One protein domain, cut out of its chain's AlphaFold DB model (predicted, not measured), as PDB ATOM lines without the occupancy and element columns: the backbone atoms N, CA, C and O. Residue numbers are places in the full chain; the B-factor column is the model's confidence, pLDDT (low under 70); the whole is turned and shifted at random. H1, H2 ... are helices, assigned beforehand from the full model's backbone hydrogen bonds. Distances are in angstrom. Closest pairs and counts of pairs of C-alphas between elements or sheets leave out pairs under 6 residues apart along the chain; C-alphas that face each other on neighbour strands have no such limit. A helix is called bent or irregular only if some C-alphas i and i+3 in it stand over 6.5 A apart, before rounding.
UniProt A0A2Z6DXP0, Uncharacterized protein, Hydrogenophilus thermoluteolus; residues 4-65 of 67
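This is residues 4 to 65 of the 67 residues of an uncharacterized protein of Hydrogenophilus thermoluteolus (UniProt A0A2Z6DXP0). A long bent helix, H2, makes the length of an open, flat shape, with the short helix H1 beside its first arm at one end and H3 folded back along its second arm at the other. H2b and H3 form a helical hairpin, and the last part of H3 with the tail after it, residues 57 to 65, sticks out from the rest. The printed part has 62 residues with three named helices, in the order H1, H2, H3, and no named strand; the class is all helix. The whole is loose, with a radius of gyration of the C-alphas of 15.2 A, and the C-alphas span 42 by 32 by 16 A.

H1, residues 4 to 11, is close to but not clearly touching H2a, residues 17 to 28; their closest C-alphas, those of Ile 6 and Asp 19, are 6.6 A apart. Their lines are about perpendicular, at 74 degrees. H2a is the first arm of H2, residues 17 to 43, which was assigned as one helix by its hydrogen bonds but is bent: C-alphas 28 and 31 are 6.8 A apart. The second arm, H2b, residues 31 to 43, stands to H2a at a steep tilt of 49 degrees. H2b and H3, residues 46 to 62, touch in a hairpin, with the C-alphas of Ala 36 and Ala 52 closest at 4.9 A. They run opposite ways at a shallow tilt of 19 degrees. H1 is apart from H2b and from H3, and H2a is apart from H3. Each O i to N i+4 pair is within hydrogen-bond range in H1 and H2a, against 8 of 9 in H2b and 9 of 13 in H3.

H1 begins at C-alpha 4, at (11.872, -46.581, -36.649), and measures 10.5 A from first to last C-alpha. H2a measures 16.6 A from C-alpha 17, at (16.544, -52.508, -21.261), to C-alpha 28. H2b measures 18.7 A from C-alpha 31 to C-alpha 43; residues 29 and 30 belong to neither arm. H3 measures 24.9 A and ends at C-alpha 62, at (5.430, -30.226, -13.197). It has a kink of 27 degrees near residue 56 and is only just irregular: C-alphas 56 and 59 are 6.8 A apart.

The two C-alphas farthest apart, those of Gly 13 and Gly 47, are 41.9 A from each other. Residues 42 to 47 stand free, as do residues 57 to 65, of which 57 to 62 belong to H3. The printed part has no cut, and both links, H1 to H2 and H2 to H3, are tight. The mean pLDDT of the printed part is 72.7; residue 32, residues 39 to 40 and residues 43 to 65 are under 70.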
ATOM      1  N   SER A   4      11.636 -45.432 -35.754       80.62
ATOM      2  CA  SER A   4      11.872 -46.581 -36.649       80.62
ATOM      3  C   SER A   4      12.964 -47.517 -36.126       80.62
ATOM      4  O   SER A   4      12.782 -48.729 -36.092       80.62
ATOM      5  N   GLY A   5      14.071 -46.962 -35.620       85.12
ATOM      6  CA  GLY A   5      15.189 -47.772 -35.135       85.12
ATOM      7  C   GLY A   5      14.872 -48.581 -33.872       85.12
ATOM      8  O   GLY A   5      15.470 -49.633 -33.661       85.12
ATOM      9  N   ILE A   6      13.944 -48.118 -33.028       84.94
ATOM     10  CA  ILE A   6      13.482 -48.873 -31.852       84.94
ATOM     11  C   ILE A   6      12.573 -50.022 -32.299       84.94
ATOM     12  O   ILE A   6      12.759 -51.154 -31.863       84.94
ATOM     13  N   VAL A   7      11.640 -49.746 -33.214       86.62
ATOM     14  CA  VAL A   7      10.718 -50.754 -33.761       86.62
ATOM     15  C   VAL A   7      11.482 -51.889 -34.440       86.62
ATOM     16  O   VAL A   7      11.201 -53.056 -34.183       86.62
ATOM     17  N   GLU A   8      12.494 -51.568 -35.244       90.81
ATOM     18  CA  GLU A   8      13.340 -52.572 -35.896       90.81
ATOM     19  C   GLU A   8      14.098 -53.441 -34.887       90.81
ATOM     20  O   GLU A   8      14.149 -54.661 -35.042       90.81
ATOM     21  N   ARG A   9      14.649 -52.850 -33.816       88.44
ATOM     22  CA  ARG A   9      15.312 -53.623 -32.750       88.44
ATOM     23  C   ARG A   9      14.345 -54.552 -32.026       88.44
ATOM     24  O   ARG A   9      14.724 -55.683 -31.724       88.44
ATOM     25  N   ILE A  10      13.115 -54.107 -31.787       86.62
ATOM     26  CA  ILE A  10      12.061 -54.933 -31.186       86.62
ATOM     27  C   ILE A  10      11.698 -56.093 -32.106       86.62
ATOM     28  O   ILE A  10      11.750 -57.246 -31.681       86.62
ATOM     29  N   ALA A  11      11.429 -55.810 -33.379       89.62
ATOM     30  CA  ALA A  11      11.073 -56.820 -34.373       89.62
ATOM     31  C   ALA A  11      12.174 -57.877 -34.572       89.62
ATOM     32  O   ALA A  11      11.883 -59.034 -34.857       89.62
ATOM     33  N   GLN A  12      13.442 -57.494 -34.399       94.69
ATOM     34  CA  GLN A  12      14.594 -58.390 -34.521       94.69
ATOM     35  C   GLN A  12      14.984 -59.091 -33.205       94.69
ATOM     36  O   GLN A  12      15.986 -59.803 -33.186       94.69
ATOM     37  N   GLY A  13      14.270 -58.861 -32.096       90.75
ATOM     38  CA  GLY A  13      14.630 -59.407 -30.780       90.75
ATOM     39  C   GLY A  13      15.925 -58.829 -30.186       90.75
ATOM     40  O   GLY A  13      16.463 -59.369 -29.226       90.75
ATOM     41  N   LYS A  14      16.427 -57.712 -30.725       93.75
ATOM     42  CA  LYS A  14      17.645 -57.006 -30.283       93.75
ATOM     43  C   LYS A  14      17.319 -55.856 -29.323       93.75
ATOM     44  O   LYS A  14      17.953 -54.802 -29.361       93.75
ATOM     45  N   THR A  15      16.274 -56.029 -28.519       92.81
ATOM     46  CA  THR A  15      15.764 -54.981 -27.625       92.81
ATOM     47  C   THR A  15      16.676 -54.837 -26.416       92.81
ATOM     48  O   THR A  15      17.056 -55.830 -25.798       92.81
ATOM     49  N   THR A  16      17.016 -53.603 -26.058       92.12
ATOM     50  CA  THR A  16      17.757 -53.304 -24.826       92.12
ATOM     51  C   THR A  16      16.807 -52.985 -23.667       92.12
ATOM     52  O   THR A  16      15.637 -52.668 -23.872       92.12
ATOM     53  N   VAL A  17      17.312 -52.992 -22.429       90.06
ATOM     54  CA  VAL A  17      16.544 -52.508 -21.261       90.06
ATOM     55  C   VAL A  17      16.106 -51.050 -21.455       90.06
ATOM     56  O   VAL A  17      14.979 -50.695 -21.118       90.06
ATOM     57  N   GLY A  18      16.962 -50.217 -22.059       87.62
ATOM     58  CA  GLY A  18      16.623 -48.831 -22.388       87.62
ATOM     59  C   GLY A  18      15.455 -48.725 -23.371       87.62
ATOM     60  O   GLY A  18      14.564 -47.902 -23.172       87.62
ATOM     61  N   ASP A  19      15.410 -49.599 -24.380       86.62
ATOM     62  CA  ASP A  19      14.297 -49.660 -25.333       86.62
ATOM     63  C   ASP A  19      12.987 -50.054 -24.640       86.62
ATOM     64  O   ASP A  19      11.954 -49.430 -24.877       86.62
ATOM     65  N   ALA A  20      13.031 -51.043 -23.743       85.56
ATOM     66  CA  ALA A  20      11.859 -51.478 -22.987       85.56
ATOM     67  C   ALA A  20      11.310 -50.366 -22.076       85.56
ATOM     68  O   ALA A  20      10.103 -50.128 -22.054       85.56
ATOM     69  N   MET A  21      12.188 -49.647 -21.371       86.19
ATOM     70  CA  MET A  21      11.796 -48.527 -20.507       86.19
ATOM     71  C   MET A  21      11.204 -47.366 -21.311       86.19
ATOM     72  O   MET A  21      10.201 -46.779 -20.908       86.19
ATOM     73  N   LEU A  22      11.783 -47.062 -22.475       84.19
ATOM     74  CA  LEU A  22      11.265 -46.034 -23.372       84.19
ATOM     75  C   LEU A  22       9.889 -46.412 -23.937       84.19
ATOM     76  O   LEU A  22       8.986 -45.580 -23.949       84.19
ATOM     77  N   VAL A  23       9.695 -47.664 -24.358       85.12
ATOM     78  CA  VAL A  23       8.387 -48.152 -24.820       85.12
ATOM     79  C   VAL A  23       7.356 -48.110 -23.695       85.12
ATOM     80  O   VAL A  23       6.240 -47.650 -23.923       85.12
ATOM     81  N   ALA A  24       7.716 -48.521 -22.477       84.12
ATOM     82  CA  ALA A  24       6.824 -48.448 -21.321       84.12
ATOM     83  C   ALA A  24       6.394 -47.001 -21.013       84.12
ATOM     84  O   ALA A  24       5.217 -46.750 -20.759       84.12
ATOM     85  N   PHE A  25       7.324 -46.044 -21.098       83.06
ATOM     86  CA  PHE A  25       7.020 -44.619 -20.970       83.06
ATOM     87  C   PHE A  25       6.070 -44.132 -22.077       83.06
ATOM     88  O   PHE A  25       5.055 -43.509 -21.780       83.06
ATOM     89  N   ILE A  26       6.342 -44.469 -23.344       81.75
ATOM     90  CA  ILE A  26       5.484 -44.076 -24.475       81.75
ATOM     91  C   ILE A  26       4.075 -44.662 -24.332       81.75
ATOM     92  O   ILE A  26       3.102 -43.957 -24.574       81.75
ATOM     93  N   ILE A  27       3.947 -45.930 -23.928       83.69
ATOM     94  CA  ILE A  27       2.644 -46.576 -23.712       83.69
ATOM     95  C   ILE A  27       1.869 -45.871 -22.598       83.69
ATOM     96  O   ILE A  27       0.679 -45.622 -22.762       83.69
ATOM     97  N   ARG A  28       2.535 -45.511 -21.495       82.25
ATOM     98  CA  ARG A  28       1.908 -44.779 -20.388       82.25
ATOM     99  C   ARG A  28       1.351 -43.425 -20.833       82.25
ATOM    100  O   ARG A  28       0.258 -43.056 -20.422       82.25
ATOM    101  N   GLU A  29       2.082 -42.708 -21.680       79.50
ATOM    102  CA  GLU A  29       1.652 -41.399 -22.184       79.50
ATOM    103  C   GLU A  29       0.696 -41.493 -23.386       79.50
ATOM    104  O   GLU A  29       0.006 -40.524 -23.711       79.50
ATOM    105  N   ARG A  30       0.602 -42.661 -24.035       81.06
ATOM    106  CA  ARG A  30      -0.238 -42.882 -25.220       81.06
ATOM    107  C   ARG A  30      -1.689 -42.496 -24.965       81.06
ATOM    108  O   ARG A  30      -2.243 -41.751 -25.765       81.06
ATOM    109  N   ASP A  31      -2.297 -42.979 -23.884       73.69
ATOM    110  CA  ASP A  31      -3.726 -42.755 -23.625       73.69
ATOM    111  C   ASP A  31      -4.042 -41.259 -23.458       73.69
ATOM    112  O   ASP A  31      -5.072 -40.763 -23.922       73.69
ATOM    113  N   ARG A  32      -3.104 -40.509 -22.866       69.88
ATOM    114  CA  ARG A  32      -3.187 -39.052 -22.716       69.88
ATOM    115  C   ARG A  32      -3.098 -38.339 -24.062       69.88
ATOM    116  O   ARG A  32      -3.875 -37.422 -24.328       69.88
ATOM    117  N   PHE A  33      -2.160 -38.749 -24.909       72.00
ATOM    118  CA  PHE A  33      -1.981 -38.155 -26.232       72.00
ATOM    119  C   PHE A  33      -3.122 -38.530 -27.178       72.00
ATOM    120  O   PHE A  33      -3.557 -37.698 -27.967       72.00
ATOM    121  N   GLU A  34      -3.661 -39.742 -27.068       78.81
ATOM    122  CA  GLU A  34      -4.757 -40.238 -27.895       78.81
ATOM    123  C   GLU A  34      -6.026 -39.391 -27.725       78.81
ATOM    124  O   GLU A  34      -6.648 -39.017 -28.721       78.81
ATOM    125  N   ALA A  35      -6.379 -39.009 -26.495       73.56
ATOM    126  CA  ALA A  35      -7.517 -38.123 -26.245       73.56
ATOM    127  C   ALA A  35      -7.337 -36.740 -26.900       73.56
ATOM    128  O   ALA A  35      -8.246 -36.243 -27.567       73.56
ATOM    129  N   ALA A  36      -6.149 -36.143 -26.757       70.75
ATOM    130  CA  ALA A  36      -5.832 -34.837 -27.329       70.75
ATOM    131  C   ALA A  36      -5.796 -34.869 -28.870       70.75
ATOM    132  O   ALA A  36      -6.377 -34.008 -29.530       70.75
ATOM    133  N   LEU A  37      -5.178 -35.898 -29.457       73.81
ATOM    134  CA  LEU A  37      -5.094 -36.079 -30.907       73.81
ATOM    135  C   LEU A  37      -6.461 -36.358 -31.536       73.81
ATOM    136  O   LEU A  37      -6.738 -35.860 -32.624       73.81
ATOM    137  N   ARG A  38      -7.345 -37.100 -30.854       75.25
ATOM    138  CA  ARG A  38      -8.730 -37.296 -31.309       75.25
ATOM    139  C   ARG A  38      -9.512 -35.986 -31.337       75.25
ATOM    140  O   ARG A  38     -10.262 -35.770 -32.282       75.25
ATOM    141  N   GLN A  39      -9.325 -35.107 -30.351       69.19
ATOM    142  CA  GLN A  39      -9.956 -33.782 -30.365       69.19
ATOM    143  C   GLN A  39      -9.435 -32.909 -31.513       69.19
ATOM    144  O   GLN A  39     -10.237 -32.278 -32.196       69.19
ATOM    145  N   ILE A  40      -8.125 -32.931 -31.789       69.00
ATOM    146  CA  ILE A  40      -7.551 -32.253 -32.963       69.00
ATOM    147  C   ILE A  40      -8.158 -32.801 -34.258       69.00
ATOM    148  O   ILE A  40      -8.642 -32.034 -35.083       69.00
ATOM    149  N   ALA A  41      -8.166 -34.126 -34.428       70.56
ATOM    150  CA  ALA A  41      -8.661 -34.772 -35.641       70.56
ATOM    151  C   ALA A  41     -10.167 -34.555 -35.867       70.56
ATOM    152  O   ALA A  41     -10.603 -34.470 -37.011       70.56
ATOM    153  N   ALA A  42     -10.959 -34.470 -34.792       70.06
ATOM    154  CA  ALA A  42     -12.404 -34.272 -34.869       70.06
ATOM    155  C   ALA A  42     -12.801 -32.817 -35.158       70.06
ATOM    156  O   ALA A  42     -13.812 -32.589 -35.819       70.06
ATOM    157  N   HIS A  43     -12.042 -31.843 -34.651       67.56
ATOM    158  CA  HIS A  43     -12.417 -30.430 -34.729       67.56
ATOM    159  C   HIS A  43     -11.619 -29.630 -35.761       67.56
ATOM    160  O   HIS A  43     -12.100 -28.583 -36.179       67.56
ATOM    161  N   GLY A  44     -10.457 -30.121 -36.213       58.50
ATOM    162  CA  GLY A  44      -9.721 -29.592 -37.370       58.50
ATOM    163  C   GLY A  44      -9.300 -28.121 -37.282       58.50
ATOM    164  O   GLY A  44      -8.937 -27.546 -38.302       58.50
ATOM    165  N   ASP A  45      -9.372 -27.519 -36.096       61.19
ATOM    166  CA  ASP A  45      -9.150 -26.093 -35.867       61.19
ATOM    167  C   ASP A  45      -7.879 -25.879 -35.033       61.19
ATOM    168  O   ASP A  45      -7.561 -26.670 -34.133       61.19
ATOM    169  N   ASP A  46      -7.164 -24.789 -35.299       60.47
ATOM    170  CA  ASP A  46      -5.915 -24.403 -34.636       60.47
ATOM    171  C   ASP A  46      -6.096 -24.290 -33.106       60.47
ATOM    172  O   ASP A  46      -5.180 -24.576 -32.327       60.47
ATOM    173  N   GLY A  47      -7.315 -23.982 -32.646       60.44
ATOM    174  CA  GLY A  47      -7.689 -23.993 -31.227       60.44
ATOM    175  C   GLY A  47      -7.610 -25.379 -30.564       60.44
ATOM    176  O   GLY A  47      -7.230 -25.483 -29.394       60.44
ATOM    177  N   ALA A  48      -7.892 -26.458 -31.300       61.09
ATOM    178  CA  ALA A  48      -7.765 -27.830 -30.805       61.09
ATOM    179  C   ALA A  48      -6.292 -28.266 -30.724       61.09
ATOM    180  O   ALA A  48      -5.900 -28.953 -29.777       61.09
ATOM    181  N   ALA A  49      -5.452 -27.805 -31.658       60.94
ATOM    182  CA  ALA A  49      -4.002 -27.993 -31.594       60.94
ATOM    183  C   ALA A  49      -3.380 -27.246 -30.400       60.94
ATOM    184  O   ALA A  49      -2.483 -27.775 -29.733       60.94
ATOM    185  N   MET A  50      -3.895 -26.057 -30.060       64.12
ATOM    186  CA  MET A  50      -3.479 -25.305 -28.872       64.12
ATOM    187  C   MET A  50      -3.893 -26.001 -27.565       64.12
ATOM    188  O   MET A  50      -3.075 -26.125 -26.654       64.12
ATOM    189  N   LEU A  51      -5.119 -26.531 -27.477       62.62
ATOM    190  CA  LEU A  51      -5.580 -27.323 -26.326       62.62
ATOM    191  C   LEU A  51      -4.754 -28.596 -26.128       62.62
ATOM    192  O   LEU A  51      -4.325 -28.884 -25.009       62.62
ATOM    193  N   ALA A  52      -4.465 -29.322 -27.207       61.97
ATOM    194  CA  ALA A  52      -3.569 -30.468 -27.156       61.97
ATOM    195  C   ALA A  52      -2.171 -30.058 -26.675       61.97
ATOM    196  O   ALA A  52      -1.629 -30.690 -25.775       61.97
ATOM    197  N   SER A  53      -1.623 -28.951 -27.181       62.72
ATOM    198  CA  SER A  53      -0.323 -28.426 -26.744       62.72
ATOM    199  C   SER A  53      -0.303 -28.077 -25.250       62.72
ATOM    200  O   SER A  53       0.688 -28.346 -24.580       62.72
ATOM    201  N   VAL A  54      -1.404 -27.567 -24.686       63.66
ATOM    202  CA  VAL A  54      -1.548 -27.325 -23.237       63.66
ATOM    203  C   VAL A  54      -1.608 -28.636 -22.445       63.66
ATOM    204  O   VAL A  54      -0.954 -28.751 -21.407       63.66
ATOM    205  N   VAL A  55      -2.338 -29.647 -22.930       63.06
ATOM    206  CA  VAL A  55      -2.386 -30.986 -22.305       63.06
ATOM    207  C   VAL A  55      -1.006 -31.648 -22.307       63.06
ATOM    208  O   VAL A  55      -0.649 -32.311 -21.331       63.06
ATOM    209  N   LEU A  56      -0.222 -31.440 -23.365       63.38
ATOM    210  CA  LEU A  56       1.149 -31.930 -23.501       63.38
ATOM    211  C   LEU A  56       2.148 -31.130 -22.641       63.38
ATOM    212  O   LEU A  56       3.047 -31.713 -22.042       63.38
ATOM    213  N   ALA A  57       1.988 -29.807 -22.536       63.19
ATOM    214  CA  ALA A  57       2.924 -28.921 -21.838       63.19
ATOM    215  C   ALA A  57       2.749 -28.894 -20.311       63.19
ATOM    216  O   ALA A  57       3.710 -28.595 -19.598       63.19
ATOM    217  N   ARG A  58       1.555 -29.219 -19.789       53.66
ATOM    218  CA  ARG A  58       1.250 -29.143 -18.347       53.66
ATOM    219  C   ARG A  58       2.202 -29.972 -17.470       53.66
ATOM    220  O   ARG A  58       2.427 -29.601 -16.322       53.66
ATOM    221  N   ASP A  59       2.837 -31.004 -18.022       49.75
ATOM    222  CA  ASP A  59       3.764 -31.866 -17.278       49.75
ATOM    223  C   ASP A  59       5.244 -31.557 -17.528       49.75
ATOM    224  O   ASP A  59       6.084 -31.980 -16.740       49.75
ATOM    225  N   VAL A  60       5.590 -30.748 -18.536       50.94
ATOM    226  CA  VAL A  60       6.967 -30.230 -18.668       50.94
ATOM    227  C   VAL A  60       7.288 -29.292 -17.499       50.94
ATOM    228  O   VAL A  60       8.402 -29.294 -16.986       50.94
ATOM    229  N   VAL A  61       6.289 -28.545 -17.020       45.66
ATOM    230  CA  VAL A  61       6.431 -27.625 -15.880       45.66
ATOM    231  C   VAL A  61       6.355 -28.360 -14.531       45.66
ATOM    232  O   VAL A  61       7.050 -27.994 -13.584       45.66
ATOM    233  N   LEU A  62       5.569 -29.440 -14.434       47.84
ATOM    234  CA  LEU A  62       5.430 -30.226 -13.197       47.84
ATOM    235  C   LEU A  62       6.489 -31.336 -13.043       47.84
ATOM    236  O   LEU A  62       6.752 -31.777 -11.930       47.84
ATOM    237  N   GLY A  63       7.156 -31.744 -14.127       39.62
ATOM    238  CA  GLY A  63       8.315 -32.645 -14.098       39.62
ATOM    239  C   GLY A  63       9.648 -31.954 -13.780       39.62
ATOM    240  O   GLY A  63      10.621 -32.634 -13.473       39.62
ATOM    241  N   GLN A  64       9.702 -30.616 -13.817       42.06
ATOM    242  CA  GLN A  64      10.864 -29.821 -13.378       42.06
ATOM    243  C   GLN A  64      10.775 -29.356 -11.917       42.06
ATOM    244  O   GLN A  64      11.735 -28.800 -11.397       42.06
ATOM    245  N   THR A  65       9.648 -29.586 -11.240       39.47
ATOM    246  CA  THR A  65       9.450 -29.241  -9.818       39.47
ATOM    247  C   THR A  65       9.548 -30.449  -8.881       39.47
ATOM    248  O   THR A  65       9.296 -30.324  -7.687       39.47
TER     249      THR A  65